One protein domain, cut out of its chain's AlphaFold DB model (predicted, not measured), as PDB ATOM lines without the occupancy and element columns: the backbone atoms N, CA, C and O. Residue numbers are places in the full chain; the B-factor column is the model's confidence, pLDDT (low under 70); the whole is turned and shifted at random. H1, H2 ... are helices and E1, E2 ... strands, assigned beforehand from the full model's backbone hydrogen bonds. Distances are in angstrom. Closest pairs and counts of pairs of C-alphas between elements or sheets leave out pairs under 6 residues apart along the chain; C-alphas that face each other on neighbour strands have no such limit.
ATOM      1  N   GLY A 163     255.387 365.545 300.348       50.59
ATOM      2  CA  GLY A 163     254.435 364.789 301.175       50.59
ATOM      3  C   GLY A 163     255.053 363.989 302.324       50.59
ATOM      4  O   GLY A 163     254.314 363.366 303.084       50.59
ATOM      5  N   ASN A 164     256.377 364.025 302.513       62.09
ATOM      6  CA  ASN A 164     257.000 363.292 303.609       62.09
ATOM      7  C   ASN A 164     256.788 363.999 304.961       62.09
ATOM      8  O   ASN A 164     257.406 365.018 305.275       62.09
ATOM      9  N   LYS A 165     255.898 363.433 305.784       60.62
ATOM     10  CA  LYS A 165     255.619 363.860 307.163       60.62
ATOM     11  C   LYS A 165     256.900 363.964 308.009       60.62
ATOM     12  O   LYS A 165     256.958 364.840 308.869       60.62
ATOM     13  N   ALA A 166     257.917 363.139 307.731       57.22
ATOM     14  CA  ALA A 166     259.209 363.170 308.414       57.22
ATOM     15  C   ALA A 166     259.951 364.494 308.182       57.22
ATOM     16  O   ALA A 166     260.372 365.124 309.147       57.22
ATOM     17  N   PHE A 167     260.010 364.998 306.943       64.19
ATOM     18  CA  PHE A 167     260.660 366.281 306.644       64.19
ATOM     19  C   PHE A 167     260.051 367.423 307.468       64.19
ATOM     20  O   PHE A 167     260.760 368.145 308.163       64.19
ATOM     21  N   TRP A 168     258.719 367.527 307.499       63.38
ATOM     22  CA  TRP A 168     258.040 368.546 308.305       63.38
ATOM     23  C   TRP A 168     258.208 368.348 309.816       63.38
ATOM     24  O   TRP A 168     258.111 369.319 310.567       63.38
ATOM     25  N   MET A 169     258.455 367.121 310.282       64.69
ATOM     26  CA  MET A 169     258.803 366.854 311.680       64.69
ATOM     27  C   MET A 169     260.223 367.320 312.018       64.69
ATOM     28  O   MET A 169     260.389 367.933 313.070       64.69
ATOM     29  N   ALA A 170     261.203 367.091 311.137       63.78
ATOM     30  CA  ALA A 170     262.575 367.586 311.297       63.78
ATOM     31  C   ALA A 170     262.636 369.118 311.264       63.78
ATOM     32  O   ALA A 170     263.197 369.741 312.162       63.78
ATOM     33  N   VAL A 171     261.981 369.743 310.282       66.62
ATOM     34  CA  VAL A 171     261.926 371.208 310.159       66.62
ATOM     35  C   VAL A 171     261.356 371.835 311.434       66.62
ATOM     36  O   VAL A 171     261.964 372.717 312.026       66.62
ATOM     37  N   LYS A 172     260.238 371.320 311.963       69.38
ATOM     38  CA  LYS A 172     259.640 371.853 313.202       69.38
ATOM     39  C   LYS A 172     260.539 371.740 314.437       69.38
ATOM     40  O   LYS A 172     260.278 372.436 315.420       69.38
ATOM     41  N   ARG A 173     261.543 370.860 314.424       69.06
ATOM     42  CA  ARG A 173     262.332 370.494 315.605       69.06
ATOM     43  C   ARG A 173     263.814 370.845 315.521       69.06
ATOM     44  O   ARG A 173     264.527 370.487 316.452       69.06
ATOM     45  N   ASN A 174     264.257 371.626 314.526       76.38
ATOM     46  CA  ASN A 174     265.649 372.088 314.443       76.38
ATOM     47  C   ASN A 174     266.632 370.901 314.471       76.38
ATOM     48  O   ASN A 174     267.355 370.685 315.449       76.38
ATOM     49  N   THR A 175     266.574 370.081 313.429       77.88
ATOM     50  CA  THR A 175     267.013 368.686 313.480       77.88
ATOM     51  C   THR A 175     268.263 368.434 312.643       77.88
ATOM     52  O   THR A 175     268.424 368.983 311.549       77.88
ATOM     53  N   LEU A 176     269.127 367.561 313.164       85.06
ATOM     54  CA  LEU A 176     270.207 366.920 312.420       85.06
ATOM     55  C   LEU A 176     269.629 365.865 311.471       85.06
ATOM     56  O   LEU A 176     268.945 364.950 311.923       85.06
ATOM     57  N   VAL A 177     269.901 365.986 310.175       80.25
ATOM     58  CA  VAL A 177     269.400 365.079 309.136       80.25
ATOM     59  C   VAL A 177     270.549 364.389 308.394       80.25
ATOM     60  O   VAL A 177     271.494 365.073 307.978       80.25
ATOM     61  N   PRO A 178     270.490 363.061 308.202       78.81
ATOM     62  CA  PRO A 178     271.478 362.334 307.432       78.81
ATOM     63  C   PRO A 178     271.124 362.383 305.940       78.81
ATOM     64  O   PRO A 178     269.969 362.280 305.531       78.81
ATOM     65  N   GLN A 179     272.136 362.543 305.094       73.62
ATOM     66  CA  GLN A 179     272.012 362.418 303.648       73.62
ATOM     67  C   GLN A 179     273.339 361.958 303.038       73.62
ATOM     68  O   GLN A 179     274.366 362.626 303.180       73.62
ATOM     69  N   ASN A 180     273.310 360.845 302.296       76.06
ATOM     70  CA  ASN A 180     274.474 360.280 301.596       76.06
ATOM     71  C   ASN A 180     275.705 360.121 302.514       76.06
ATOM     72  O   ASN A 180     276.820 360.489 302.140       76.06
ATOM     73  N   GLY A 181     275.491 359.643 303.745       78.50
ATOM     74  CA  GLY A 181     276.550 359.457 304.743       78.50
ATOM     75  C   GLY A 181     277.089 360.747 305.375       78.50
ATOM     76  O   GLY A 181     278.104 360.707 306.066       78.50
ATOM     77  N   LYS A 182     276.445 361.898 305.144       85.06
ATOM     78  CA  LYS A 182     276.790 363.189 305.758       85.06
ATOM     79  C   LYS A 182     275.621 363.723 306.572       85.06
ATOM     80  O   LYS A 182     274.471 363.489 306.225       85.06
ATOM     81  N   TRP A 183     275.924 364.482 307.617       87.12
ATOM     82  CA  TRP A 183     274.919 365.114 308.469       87.12
ATOM     83  C   TRP A 183     274.769 366.592 308.133       87.12
ATOM     84  O   TRP A 183     275.760 367.271 307.875       87.12
ATOM     85  N   TYR A 184     273.541 367.091 308.164       86.25
ATOM     86  CA  TYR A 184     273.193 368.487 307.912       86.25
ATOM     87  C   TYR A 184     272.249 368.970 309.004       86.25
ATOM     88  O   TYR A 184     271.555 368.166 309.619       86.25
ATOM     89  N   TYR A 185     272.183 370.276 309.235       86.50
ATOM     90  CA  TYR A 185     271.222 370.846 310.174       86.50
ATOM     91  C   TYR A 185     270.198 371.699 309.447       86.50
ATOM     92  O   TYR A 185     270.567 372.619 308.714       86.50
ATOM     93  N   LEU A 186     268.920 371.405 309.680       80.50
ATOM     94  CA  LEU A 186     267.798 372.180 309.160       80.50
ATOM     95  C   LEU A 186     267.180 373.019 310.274       80.50
ATOM     96  O   LEU A 186     266.867 372.506 311.350       80.50
ATOM     97  N   ASP A 187     266.979 374.305 310.002       76.56
ATOM     98  CA  ASP A 187     266.228 375.187 310.891       76.56
ATOM     99  C   ASP A 187     264.703 375.074 310.694       76.56
ATOM    100  O   ASP A 187     264.209 374.311 309.859       76.56
ATOM    101  N   ARG A 188     263.945 375.865 311.468       72.31
ATOM    102  CA  ARG A 188     262.470 375.911 311.436       72.31
ATOM    103  C   ARG A 188     261.863 376.324 310.102       72.31
ATOM    104  O   ARG A 188     260.682 376.058 309.884       72.31
ATOM    105  N   ASP A 189     262.655 376.935 309.228       67.19
ATOM    106  CA  ASP A 189     262.242 377.331 307.884       67.19
ATOM    107  C   ASP A 189     262.658 376.284 306.835       67.19
ATOM    108  O   ASP A 189     262.440 376.478 305.638       67.19
ATOM    109  N   GLY A 190     263.276 375.178 307.264       67.81
ATOM    110  CA  GLY A 190     263.824 374.144 306.391       67.81
ATOM    111  C   GLY A 190     265.098 374.572 305.674       67.81
ATOM    112  O   GLY A 190     265.479 373.950 304.682       67.81
ATOM    113  N   LYS A 191     265.770 375.626 306.154       74.50
ATOM    114  CA  LYS A 191     267.043 376.073 305.594       74.50
ATOM    115  C   LYS A 191     268.184 375.314 306.246       74.50
ATOM    116  O   LYS A 191     268.273 375.210 307.470       74.50
ATOM    117  N   MET A 192     269.089 374.838 305.402       80.31
ATOM    118  CA  MET A 192     270.360 374.280 305.833       80.31
ATOM    119  C   MET A 192     271.200 375.367 306.511       80.31
ATOM    120  O   MET A 192     271.397 376.446 305.948       80.31
ATOM    121  N   LYS A 193     271.692 375.093 307.721       86.00
ATOM    122  CA  LYS A 193     272.632 375.979 308.416       86.00
ATOM    123  C   LYS A 193     274.078 375.600 308.121       86.00
ATOM    124  O   LYS A 193     274.410 374.439 307.908       86.00
ATOM    125  N   THR A 194     274.928 376.615 308.173       89.12
ATOM    126  CA  THR A 194     276.388 376.526 308.127       89.12
ATOM    127  C   THR A 194     276.958 377.218 309.367       89.12
ATOM    128  O   THR A 194     276.289 378.060 309.970       89.12
ATOM    129  N   GLY A 195     278.203 376.926 309.722       91.81
ATOM    130  CA  GLY A 195     278.877 377.469 310.897       91.81
ATOM    131  C   GLY A 195     278.456 376.802 312.207       91.81
ATOM    132  O   GLY A 195     277.946 375.680 312.216       91.81
ATOM    133  N   TRP A 196     278.698 377.496 313.321       91.88
ATOM    134  CA  TRP A 196     278.358 377.026 314.664       91.88
ATOM    135  C   TRP A 196     276.847 377.002 314.891       91.88
ATOM    136  O   TRP A 196     276.155 378.004 314.707       91.88
ATOM    137  N   VAL A 197     276.347 375.864 315.361       90.12
ATOM    138  CA  VAL A 197     274.942 375.657 315.702       90.12
ATOM    139  C   VAL A 197     274.854 375.005 317.073       90.12
ATOM    140  O   VAL A 197     275.464 373.967 317.320       90.12
ATOM    141  N   LYS A 198     274.041 375.594 317.951       88.44
ATOM    142  CA  LYS A 198     273.590 374.949 319.183       88.44
ATOM    143  C   LYS A 198     272.300 374.186 318.880       88.44
ATOM    144  O   LYS A 198     271.274 374.803 318.583       88.44
ATOM    145  N   THR A 199     272.353 372.860 318.890       79.44
ATOM    146  CA  THR A 199     271.172 372.022 318.631       79.44
ATOM    147  C   THR A 199     270.305 371.934 319.883       79.44
ATOM    148  O   THR A 199     270.819 372.052 320.990       79.44
ATOM    149  N   GLY A 200     269.000 371.714 319.699       71.19
ATOM    150  CA  GLY A 200     268.068 371.409 320.791       71.19
ATOM    151  C   GLY A 200     267.900 369.908 321.037       71.19
ATOM    152  O   GLY A 200     266.883 369.507 321.595       71.19
ATOM    153  N   GLY A 201     268.836 369.086 320.545       73.69
ATOM    154  CA  GLY A 201     268.838 367.652 320.813       73.69
ATOM    155  C   GLY A 201     267.860 366.809 319.989       73.69
ATOM    156  O   GLY A 201     267.341 365.823 320.493       73.69
ATOM    157  N   PHE A 202     267.555 367.170 318.737       76.12
ATOM    158  CA  PHE A 202     266.739 366.324 317.853       76.12
ATOM    159  C   PHE A 202     267.557 365.813 316.667       76.12
ATOM    160  O   PHE A 202     268.159 366.606 315.937       76.12
ATOM    161  N   ILE A 203     267.526 364.499 316.457       76.44
ATOM    162  CA  ILE A 203     268.214 363.802 315.367       76.44
ATOM    163  C   ILE A 203     267.177 363.009 314.575       76.44
ATOM    164  O   ILE A 203     266.253 362.433 315.147       76.44
ATOM    165  N   MET A 204     267.295 363.027 313.254       75.88
ATOM    166  CA  MET A 204     266.564 362.130 312.372       75.88
ATOM    167  C   MET A 204     267.454 360.936 312.040       75.88
ATOM    168  O   MET A 204     268.596 361.140 311.643       75.88
ATOM    169  N   ASP A 205     266.956 359.717 312.199       69.69
ATOM    170  CA  ASP A 205     267.688 358.526 311.774       69.69
ATOM    171  C   ASP A 205     267.612 358.332 310.244       69.69
ATOM    172  O   ASP A 205     266.875 359.028 309.532       69.69
ATOM    173  N   ASP A 206     268.362 357.358 309.728       66.56
ATOM    174  CA  ASP A 206     268.368 357.011 308.300       66.56
ATOM    175  C   ASP A 206     266.997 356.508 307.794       66.56
ATOM    176  O   ASP A 206     266.727 356.536 306.591       66.56
ATOM    177  N   ASN A 207     266.100 356.098 308.698       63.69
ATOM    178  CA  ASN A 207     264.736 355.668 308.388       63.69
ATOM    179  C   ASN A 207     263.723 356.829 308.415       63.69
ATOM    180  O   ASN A 207     262.528 356.618 308.189       63.69
ATOM    181  N   GLY A 208     264.170 358.058 308.694       62.19
ATOM    182  CA  GLY A 208     263.311 359.234 308.811       62.19
ATOM    183  C   GLY A 208     262.521 359.313 310.124       62.19
ATOM    184  O   GLY A 208     261.590 360.119 310.226       62.19
ATOM    185  N   GLN A 209     262.857 358.498 311.123       67.69
ATOM    186  CA  GLN A 209     262.322 358.598 312.476       67.69
ATOM    187  C   GLN A 209     263.033 359.710 313.237       67.69
ATOM    188  O   GLN A 209     264.230 359.932 313.087       67.69
ATOM    189  N   LEU A 210     262.269 360.448 314.042       71.44
ATOM    190  CA  LEU A 210     262.797 361.555 314.821       71.44
ATOM    191  C   LEU A 210     263.007 361.127 316.267       71.44
ATOM    192  O   LEU A 210     262.046 360.784 316.958       71.44
ATOM    193  N   GLU A 211     264.236 361.265 316.735       73.81
ATOM    194  CA  GLU A 211     264.637 360.937 318.090       73.81
ATOM    195  C   GLU A 211     265.084 362.189 318.842       73.81
ATOM    196  O   GLU A 211     265.693 363.109 318.288       73.81
ATOM    197  N   MET A 212     264.756 362.232 320.131       74.44
ATOM    198  CA  MET A 212     265.232 363.271 321.036       74.44
ATOM    199  C   MET A 212     266.508 362.779 321.718       74.44
ATOM    200  O   MET A 212     266.457 362.017 322.679       74.44
ATOM    201  N   HIS A 213     267.646 363.240 321.226       69.25
ATOM    202  CA  HIS A 213     268.939 363.140 321.881       69.25
ATOM    203  C   HIS A 213     269.094 364.320 322.850       69.25
ATOM    204  O   HIS A 213     269.536 365.391 322.458       69.25
ATOM    205  N   GLN A 214     268.687 364.163 324.112       62.78
ATOM    206  CA  GLN A 214     268.903 365.167 325.170       62.78
ATOM    207  C   GLN A 214     270.413 365.324 325.422       62.78
ATOM    208  O   GLN A 214     270.977 364.566 326.215       62.78
ATOM    209  N   PRO A 215     271.106 366.217 324.690       66.81
ATOM    210  CA  PRO A 215     271.441 367.521 325.255       66.81
ATOM    211  C   PRO A 215     271.522 368.681 324.239       66.81
ATOM    212  O   PRO A 215     271.768 368.519 323.043       66.81
ATOM    213  N   ASP A 216     271.420 369.897 324.776       76.44
ATOM    214  CA  ASP A 216     271.915 371.112 324.127       76.44
ATOM    215  C   ASP A 216     273.419 370.958 323.829       76.44
ATOM    216  O   ASP A 216     274.249 371.000 324.740       76.44
ATOM    217  N   ALA A 217     273.780 370.807 322.557       86.62
ATOM    218  CA  ALA A 217     275.158 370.568 322.128       86.62
ATOM    219  C   ALA A 217     275.549 371.465 320.949       86.62
ATOM    220  O   ALA A 217     274.708 371.820 320.117       86.62
ATOM    221  N   TYR A 218     276.830 371.832 320.888       91.69
ATOM    222  CA  TYR A 218     277.395 372.623 319.797       91.69
ATOM    223  C   TYR A 218     277.962 371.722 318.705       91.69
ATOM    224  O   TYR A 218     278.671 370.762 318.993       91.69
ATOM    225  N   TYR A 219     277.666 372.077 317.462       93.00
ATOM    226  CA  TYR A 219     278.139 371.423 316.247       93.00
ATOM    227  C   TYR A 219     278.612 372.503 315.279       93.00
ATOM    228  O   TYR A 219     278.137 373.642 315.334       93.00
ATOM    229  N   TYR A 220     279.518 372.153 314.371       94.06
ATOM    230  CA  TYR A 220     279.945 373.043 313.298       94.06
ATOM    231  C   TYR A 220     279.610 372.431 311.945       94.06
ATOM    232  O   TYR A 220     279.888 371.259 311.694       94.06
ATOM    233  N   PHE A 221     279.043 373.238 311.058       91.25
ATOM    234  CA  PHE A 221     278.727 372.854 309.688       91.25
ATOM    235  C   PHE A 221     279.620 373.638 308.735       91.25
ATOM    236  O   PHE A 221     279.764 374.854 308.852       91.25
ATOM    237  N   SER A 222     280.239 372.951 307.783       87.12
ATOM    238  CA  SER A 222     281.071 373.596 306.767       87.12
ATOM    239  C   SER A 222     280.261 374.600 305.935       87.12
ATOM    240  O   SER A 222     279.030 374.564 305.914       87.12
ATOM    241  N   SER A 223     280.941 375.474 305.191       84.19
ATOM    242  CA  SER A 223     280.294 376.424 304.269       84.19
ATOM    243  C   SER A 223     279.409 375.750 303.215       84.19
ATOM    244  O   SER A 223     278.476 376.367 302.711       84.19
ATOM    245  N   ASN A 224     279.669 374.476 302.915       76.62
ATOM    246  CA  ASN A 224     278.884 373.677 301.978       76.62
ATOM    247  C   ASN A 224     277.720 372.930 302.643       76.62
ATOM    248  O   ASN A 224     276.977 372.246 301.943       76.62
ATOM    249  N   GLY A 225     277.571 373.017 303.970       82.00
ATOM    250  CA  GLY A 225     276.472 372.402 304.714       82.00
ATOM    251  C   GLY A 225     276.805 371.185 305.575       82.00
ATOM    252  O   GLY A 225     276.238 371.097 306.655       82.00
ATOM    253  N   PRO A 226     277.683 370.245 305.171       87.62
ATOM    254  CA  PRO A 226     277.954 369.064 305.983       87.62
ATOM    255  C   PRO A 226     278.547 369.392 307.352       87.62
ATOM    256  O   PRO A 226     279.414 370.266 307.458       87.62
ATOM    257  N   MET A 227     278.124 368.632 308.359       92.62
ATOM    258  CA  MET A 227     278.683 368.605 309.706       92.62
ATOM    259  C   MET A 227     280.169 368.259 309.647       92.62
ATOM    260  O   MET A 227     280.574 367.312 308.970       92.62
ATOM    261  N   VAL A 228     280.975 369.037 310.357       95.06
ATOM    262  CA  VAL A 228     282.410 368.814 310.511       95.06
ATOM    263  C   VAL A 228     282.647 367.881 311.695       95.06
ATOM    264  O   VAL A 228     281.966 367.959 312.715       95.06
ATOM    265  N   THR A 229     283.630 366.998 311.554       96.19
ATOM    266  CA  THR A 229     284.127 366.124 312.616       96.19
ATOM    267  C   THR A 229     285.656 366.172 312.666       96.19
ATOM    268  O   THR A 229     286.310 366.603 311.716       96.19
ATOM    269  N   GLY A 230     286.231 365.726 313.777       96.88
ATOM    270  CA  GLY A 230     287.660 365.769 314.062       96.88
ATOM    271  C   GLY A 230     288.145 367.146 314.505       96.88
ATOM    272  O   GLY A 230     287.396 367.964 315.043       96.88
ATOM    273  N   TRP A 231     289.440 367.382 314.303       96.81
ATOM    274  CA  TRP A 231     290.075 368.666 314.580       96.81
ATOM    275  C   TRP A 231     289.550 369.744 313.632       96.81
ATOM    276  O   TRP A 231     289.546 369.566 312.414       96.81
ATOM    277  N   PHE A 232     289.142 370.875 314.197       94.38
ATOM    278  CA  PHE A 232     288.634 372.029 313.467       94.38
ATOM    279  C   PHE A 232     289.349 373.289 313.954       94.38
ATOM    280  O   PHE A 232     289.447 373.506 315.158       94.38
ATOM    281  N   THR A 233     289.818 374.127 313.033       93.81
ATOM    282  CA  THR A 233     290.390 375.438 313.356       93.81
ATOM    283  C   THR A 233     289.563 376.516 312.671       93.81
ATOM    284  O   THR A 233     289.323 376.433 311.465       93.81
ATOM    285  N   ASP A 234     289.094 377.496 313.441       89.06
ATOM    286  CA  ASP A 234     288.304 378.608 312.914       89.06
ATOM    287  C   ASP A 234     289.179 379.671 312.220       89.06
ATOM    288  O   ASP A 234     290.408 379.578 312.174       89.06
ATOM    289  N   ALA A 235     288.539 380.694 311.649       87.81
ATOM    290  CA  ALA A 235     289.233 381.778 310.952       87.81
ATOM    291  C   ALA A 235     290.121 382.638 311.875       87.81
ATOM    292  O   ALA A 235     291.054 383.275 311.389       87.81
ATOM    293  N   ASP A 236     289.860 382.625 313.186       85.56
ATOM    294  CA  ASP A 236     290.647 383.332 314.200       85.56
ATOM    295  C   ASP A 236     291.831 382.478 314.706       85.56
ATOM    296  O   ASP A 236     292.585 382.906 315.581       85.56
ATOM    297  N   GLY A 237     292.010 381.262 314.173       88.94
ATOM    298  CA  GLY A 237     293.068 380.336 314.574       88.94
ATOM    299  C   GLY A 237     292.776 379.571 315.867       88.94
ATOM    300  O   GLY A 237     293.688 378.955 316.425       88.94
ATOM    301  N   ARG A 238     291.533 379.588 316.364       91.31
ATOM    302  CA  ARG A 238     291.120 378.798 317.531       91.31
ATOM    303  C   ARG A 238     290.858 377.362 317.118       91.31
ATOM    304  O   ARG A 238     290.157 377.109 316.140       91.31
ATOM    305  N   THR A 239     291.386 376.422 317.891       96.12
ATOM    306  CA  THR A 239     291.266 374.989 317.610       96.12
ATOM    307  C   THR A 239     290.209 374.348 318.498       96.12
ATOM    308  O   THR A 239     290.150 374.604 319.696       96.12
ATOM    309  N   TYR A 240     289.412 373.472 317.906       97.38
ATOM    310  CA  TYR A 240     288.320 372.723 318.508       97.38
ATOM    311  C   TYR A 240     288.437 371.255 318.106       97.38
ATOM    312  O   TYR A 240     289.124 370.905 317.140       97.38
ATOM    313  N   TYR A 241     287.713 370.396 318.813       97.88
ATOM    314  CA  TYR A 241     287.550 369.003 318.427       97.88
ATOM    315  C   TYR A 241     286.072 368.638 318.407       97.88
ATOM    316  O   TYR A 241     285.381 368.763 319.418       97.88
ATOM    317  N   LEU A 242     285.581 368.226 317.242       96.62
ATOM    318  CA  LEU A 242     284.216 367.755 317.049       96.62
ATOM    319  C   LEU A 242     284.248 366.232 316.989       96.62
ATOM    320  O   LEU A 242     284.919 365.668 316.132       96.62
ATOM    321  N   ASN A 243     283.567 365.548 317.903       94.31
ATOM    322  CA  ASN A 243     283.753 364.110 318.098       94.31
ATOM    323  C   ASN A 243     283.461 363.315 316.806       94.31
ATOM    324  O   ASN A 243     282.354 363.391 316.285       94.31
ATOM    325  N   PRO A 244     284.423 362.564 316.236       94.00
ATOM    326  CA  PRO A 244     284.192 361.824 314.993       94.00
ATOM    327  C   PRO A 244     283.194 360.685 315.114       94.00
ATOM    328  O   PRO A 244     282.556 360.340 314.124       94.00
ATOM    329  N   GLU A 245     283.056 360.130 316.312       90.69
ATOM    330  CA  GLU A 245     282.172 359.017 316.624       90.69
ATOM    331  C   GLU A 245     281.486 359.248 317.969       90.69
ATOM    332  O   GLU A 245     281.909 360.099 318.757       90.69
ATOM    333  N   GLU A 246     280.434 358.473 318.208       87.94
ATOM    334  CA  GLU A 246     279.754 358.404 319.496       87.94
ATOM    335  C   GLU A 246     280.718 357.908 320.582       87.94
ATOM    336  O   GLU A 246     281.417 356.906 320.413       87.94
ATOM    337  N   THR A 247     280.749 358.600 321.715       87.38
ATOM    338  CA  THR A 247     281.527 358.215 322.896       87.38
ATOM    339  C   THR A 247     280.605 358.153 324.108       87.38
ATOM    340  O   THR A 247     279.493 358.665 324.081       87.38
ATOM    341  N   GLN A 248     281.081 357.615 325.232       87.00
ATOM    342  CA  GLN A 248     280.306 357.656 326.482       87.00
ATOM    343  C   GLN A 248     279.962 359.086 326.945       87.00
ATOM    344  O   GLN A 248     279.051 359.259 327.749       87.00
ATOM    345  N   LYS A 249     280.710 360.099 326.484       87.62
ATOM    346  CA  LYS A 249     280.594 361.489 326.946       87.62
ATOM    347  C   LYS A 249     279.970 362.427 325.910       87.62
ATOM    348  O   LYS A 249     279.382 363.436 326.291       87.62
ATOM    349  N   PHE A 250     280.127 362.129 324.625       89.38
ATOM    350  CA  PHE A 250     279.777 363.025 323.530       89.38
ATOM    351  C   PHE A 250     279.232 362.283 322.329       89.38
ATOM    352  O   PHE A 250     279.788 361.254 321.937       89.38
ATOM    353  N   TYR A 251     278.258 362.921 321.688       87.69
ATOM    354  CA  TYR A 251     277.679 362.446 320.449       87.69
ATOM    355  C   TYR A 251     278.576 362.691 319.241       87.69
ATOM    356  O   TYR A 251     279.403 363.611 319.227       87.69
ATOM    357  N   LYS A 252     278.374 361.913 318.175       89.56
ATOM    358  CA  LYS A 252     279.039 362.169 316.889       89.56
ATOM    359  C   LYS A 252     278.769 363.598 316.396       89.56
ATOM    360  O   LYS A 252     277.631 364.003 316.209       89.56
ATOM    361  N   GLY A 253     279.832 364.354 316.145       91.12
ATOM    362  CA  GLY A 253     279.835 365.753 315.714       91.12
ATOM    363  C   GLY A 253     279.772 366.771 316.849       91.12
ATOM    364  O   GLY A 253     280.048 367.949 316.614       91.12
ATOM    365  N   GLN A 254     279.451 366.345 318.072       92.81
ATOM    366  CA  GLN A 254     279.385 367.244 319.215       92.81
ATOM    367  C   GLN A 254     280.772 367.814 319.517       92.81
ATOM    368  O   GLN A 254     281.768 367.090 319.553       92.81
ATOM    369  N   MET A 255     280.830 369.113 319.782       95.69
ATOM    370  CA  MET A 255     282.026 369.800 320.251       95.69
ATOM    371  C   MET A 255     282.460 369.284 321.627       95.69
ATOM    372  O   MET A 255     281.663 369.228 322.564       95.69
ATOM    373  N   ALA A 256     283.731 368.914 321.734       95.81
ATOM    374  CA  ALA A 256     284.354 368.436 322.959       95.81
ATOM    375  C   ALA A 256     284.480 369.531 324.031       95.81
ATOM    376  O   ALA A 256     284.755 370.694 323.735       95.81
ATOM    377  N   GLU A 257     284.341 369.121 325.296       94.44
ATOM    378  CA  GLU A 257     284.487 369.966 326.489       94.44
ATOM    379  C   GLU A 257     285.183 369.205 327.643       94.44
ATOM    380  O   GLU A 257     284.993 368.003 327.856       94.44
ATOM    381  N   GLY A 258     285.994 369.901 328.433       94.69
ATOM    382  CA  GLY A 258     286.855 369.312 329.463       94.69
ATOM    383  C   GLY A 258     287.905 368.354 328.886       94.69
ATOM    384  O   GLY A 258     288.299 368.476 327.725       94.69
ATOM    385  N   PHE A 259     288.350 367.393 329.701       95.75
ATOM    386  CA  PHE A 259     289.290 366.356 329.271       95.75
ATOM    387  C   PHE A 259     288.657 365.363 328.290       95.75
ATOM    388  O   PHE A 259     287.565 364.834 328.543       95.75
ATOM    389  N   VAL A 260     289.369 365.114 327.187       96.12
ATOM    390  CA  VAL A 260     289.023 364.160 326.127       96.12
ATOM    391  C   VAL A 260     290.277 363.427 325.663       96.12
ATOM    392  O   VAL A 260     291.301 364.053 325.385       96.12
ATOM    393  N   GLU A 261     290.192 362.103 325.565       95.31
ATOM    394  CA  GLU A 261     291.240 361.272 324.976       95.31
ATOM    395  C   GLU A 261     291.106 361.278 323.446       95.31
ATOM    396  O   GLU A 261     290.072 360.896 322.898       95.31
ATOM    397  N   ILE A 262     292.144 361.734 322.742       95.56
ATOM    398  CA  ILE A 262     292.179 361.811 321.278       95.56
ATOM    399  C   ILE A 262     293.395 361.034 320.786       95.56
ATOM    400  O   ILE A 262     294.522 361.529 320.751       95.56
ATOM    401  N   GLY A 263     293.140 359.793 320.381       90.25
ATOM    402  CA  GLY A 263     294.188 358.813 320.129       90.25
ATOM    403  C   GLY A 263     294.681 358.172 321.427       90.25
ATOM    404  O   GLY A 263     294.568 358.730 322.514       90.25
ATOM    405  N   LYS A 264     295.227 356.963 321.304       90.62
ATOM    406  CA  LYS A 264     295.560 356.107 322.446       90.62
ATOM    407  C   LYS A 264     296.522 356.799 323.425       90.62
ATOM    408  O   LYS A 264     297.671 357.064 323.072       90.62
ATOM    409  N   GLY A 265     296.058 357.040 324.650       91.00
ATOM    410  CA  GLY A 265     296.825 357.603 325.761       91.00
ATOM    411  C   GLY A 265     297.104 359.106 325.673       91.00
ATOM    412  O   GLY A 265     297.916 359.611 326.448       91.00
ATOM    413  N   LYS A 266     296.485 359.833 324.734       96.44
ATOM    414  CA  LYS A 266     296.706 361.276 324.563       96.44
ATOM    415  C   LYS A 266     295.477 362.055 324.997       96.44
ATOM    416  O   LYS A 266     294.450 362.032 324.329       96.44
ATOM    417  N   TRP A 267     295.608 362.782 326.095       97.81
ATOM    418  CA  TRP A 267     294.531 363.592 326.650       97.81
ATOM    419  C   TRP A 267     294.688 365.053 326.258       97.81
ATOM    420  O   TRP A 267     295.793 365.586 326.267       97.81
ATOM    421  N   PHE A 268     293.580 365.703 325.934       98.06
ATOM    422  CA  PHE A 268     293.497 367.123 325.606       98.06
ATOM    423  C   PHE A 268     292.381 367.750 326.431       98.06
ATOM    424  O   PHE A 268     291.445 367.058 326.832       98.06
ATOM    425  N   TYR A 269     292.468 369.053 326.674       96.69
ATOM    426  CA  TYR A 269     291.451 369.778 327.424       96.69
ATOM    427  C   TYR A 269     290.818 370.861 326.557       96.69
ATOM    428  O   TYR A 269     291.519 371.698 325.986       96.69
ATOM    429  N   PHE A 270     289.492 370.869 326.493       95.69
ATOM    430  CA  PHE A 270     288.706 371.869 325.774       95.69
ATOM    431  C   PHE A 270     287.913 372.696 326.773       95.69
ATOM    432  O   PHE A 270     287.314 372.156 327.695       95.69
ATOM    433  N   ASN A 271     287.918 374.015 326.633       92.44
ATOM    434  CA  ASN A 271     287.352 374.910 327.634       92.44
ATOM    435  C   ASN A 271     285.830 374.692 327.818       92.44
ATOM    436  O   ASN A 271     285.072 375.023 326.910       92.44
ATOM    437  N   PRO A 272     285.332 374.205 328.971       90.12
ATOM    438  CA  PRO A 272     283.891 374.024 329.171       90.12
ATOM    439  C   PRO A 272     283.173 375.347 329.496       90.12
ATOM    440  O   PRO A 272     281.948 375.440 329.416       90.12
TER     441      PRO A 272
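Overview. This is residues 163 to 272 of the 452 residues of the protein "Crystaline entomocidal protoxin" of Bacillus thuringiensis (UniProt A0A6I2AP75). Five small two-stranded antiparallel pairs follow one another along an elongated body, with the short helix H1 at one end, beside E1 E2 and E4 E5, and the hairpin E9 E10 at the other. The pair E3 E6 lies near the middle with the hairpin E4 E5 inserted between its strands in the chain, the hairpin E7 E8 comes next, and a long unnamed stretch, residues 243 to 257, leads on to E9. The printed part has 110 residues with one named helix and ten named strands in the order H1 E1 E2 E3 E4 E5 E6 E7 E8 E9 E10, and its sheets are E1 - E2, E3 - E6, E4 - E5, E7 - E8 and E9 - E10, each antiparallel. The class is mostly strand, though under half of the residues, 51 of 110, are in named elements. The whole is compact, with a radius of gyration of the C-alphas of 14.4 A, and spans 49 by 30 by 25 A.

Arrangement. H1, residues 165 to 173, has every O i to N i+4 pair within hydrogen-bond range. It is followed by the hairpin of E1, residues 175 to 179, and E2, residues 182 to 186, at 144 degrees, with N 177 and O 184 2.8 A apart. The closest C-alphas of H1 and E2 are those of Val 171 and Leu 186, 6.0 A apart. E3, residues 195 to 199, pairs with E6, residues 217 to 221, at 149 degrees, with N 195 and O 221 2.7 A apart. Between them in the chain stands the hairpin of E4, residues 202 to 204, and E5, residues 210 to 212, at 151 degrees, with N 211 and O 203 2.8 A apart. E1 and E4 have 9 pairs of C-alphas within 8 A, the closest being those of Leu 176 and Ile 203, 4.7 A. H1 and E4 come closest at the C-alphas of Arg 173 and Phe 202, 6.5 A. E1 and E5 are near each other, with 6 pairs of C-alphas within 10 A. E3 and E4 meet only through their link. The closest C-alphas of E2 and E6 are those of Tyr 184 and Phe 221, 7.3 A apart. The hairpin of E7, residues 230 to 233, and E8, residues 239 to 242, stands at 150 degrees, with N 240 and O 232 2.7 A apart. E6 and E8 come closest at the C-alphas of Tyr 219 and Leu 242, 7.1 A. In the last hairpin, E9, residues 258 to 261, and E10, residues 267 to 270, stand at 148 degrees, with N 258 and O 270 2.7 A apart. E8 and E10 come closest at the C-alphas of Tyr 240 and Phe 270, 7.3 A. Among the pairs that are apart are H1 and E10, and E7 and E9.

Along the chain. H1 is 12.7 A long from first to last C-alpha and begins at C-alpha 165, (255.619, 363.860, 307.163). E1 is 12.7 A long, E2 13.2 A, E3 12.2 A and E6 13.1 A. E4 and E5 are 6.9 A each. E6 begins at C-alpha 217, (275.158, 370.568, 322.128). E7 and E8 are 10.1 A each, and E9 and E10 are 10.2 A each. E10 ends at C-alpha 270, (288.706, 371.869, 325.774).

Size, cuts and confidence. The two C-alphas farthest apart are those of Gly 163 and Gly 265, 49.5 A. The printed part has no cut. The link from E8 to E9, with 15 residues, is long. The mean pLDDT of the printed part is 83.2, and residues 163 to 173, 189 to 190, 205 to 209 and 213 to 215 are under 70.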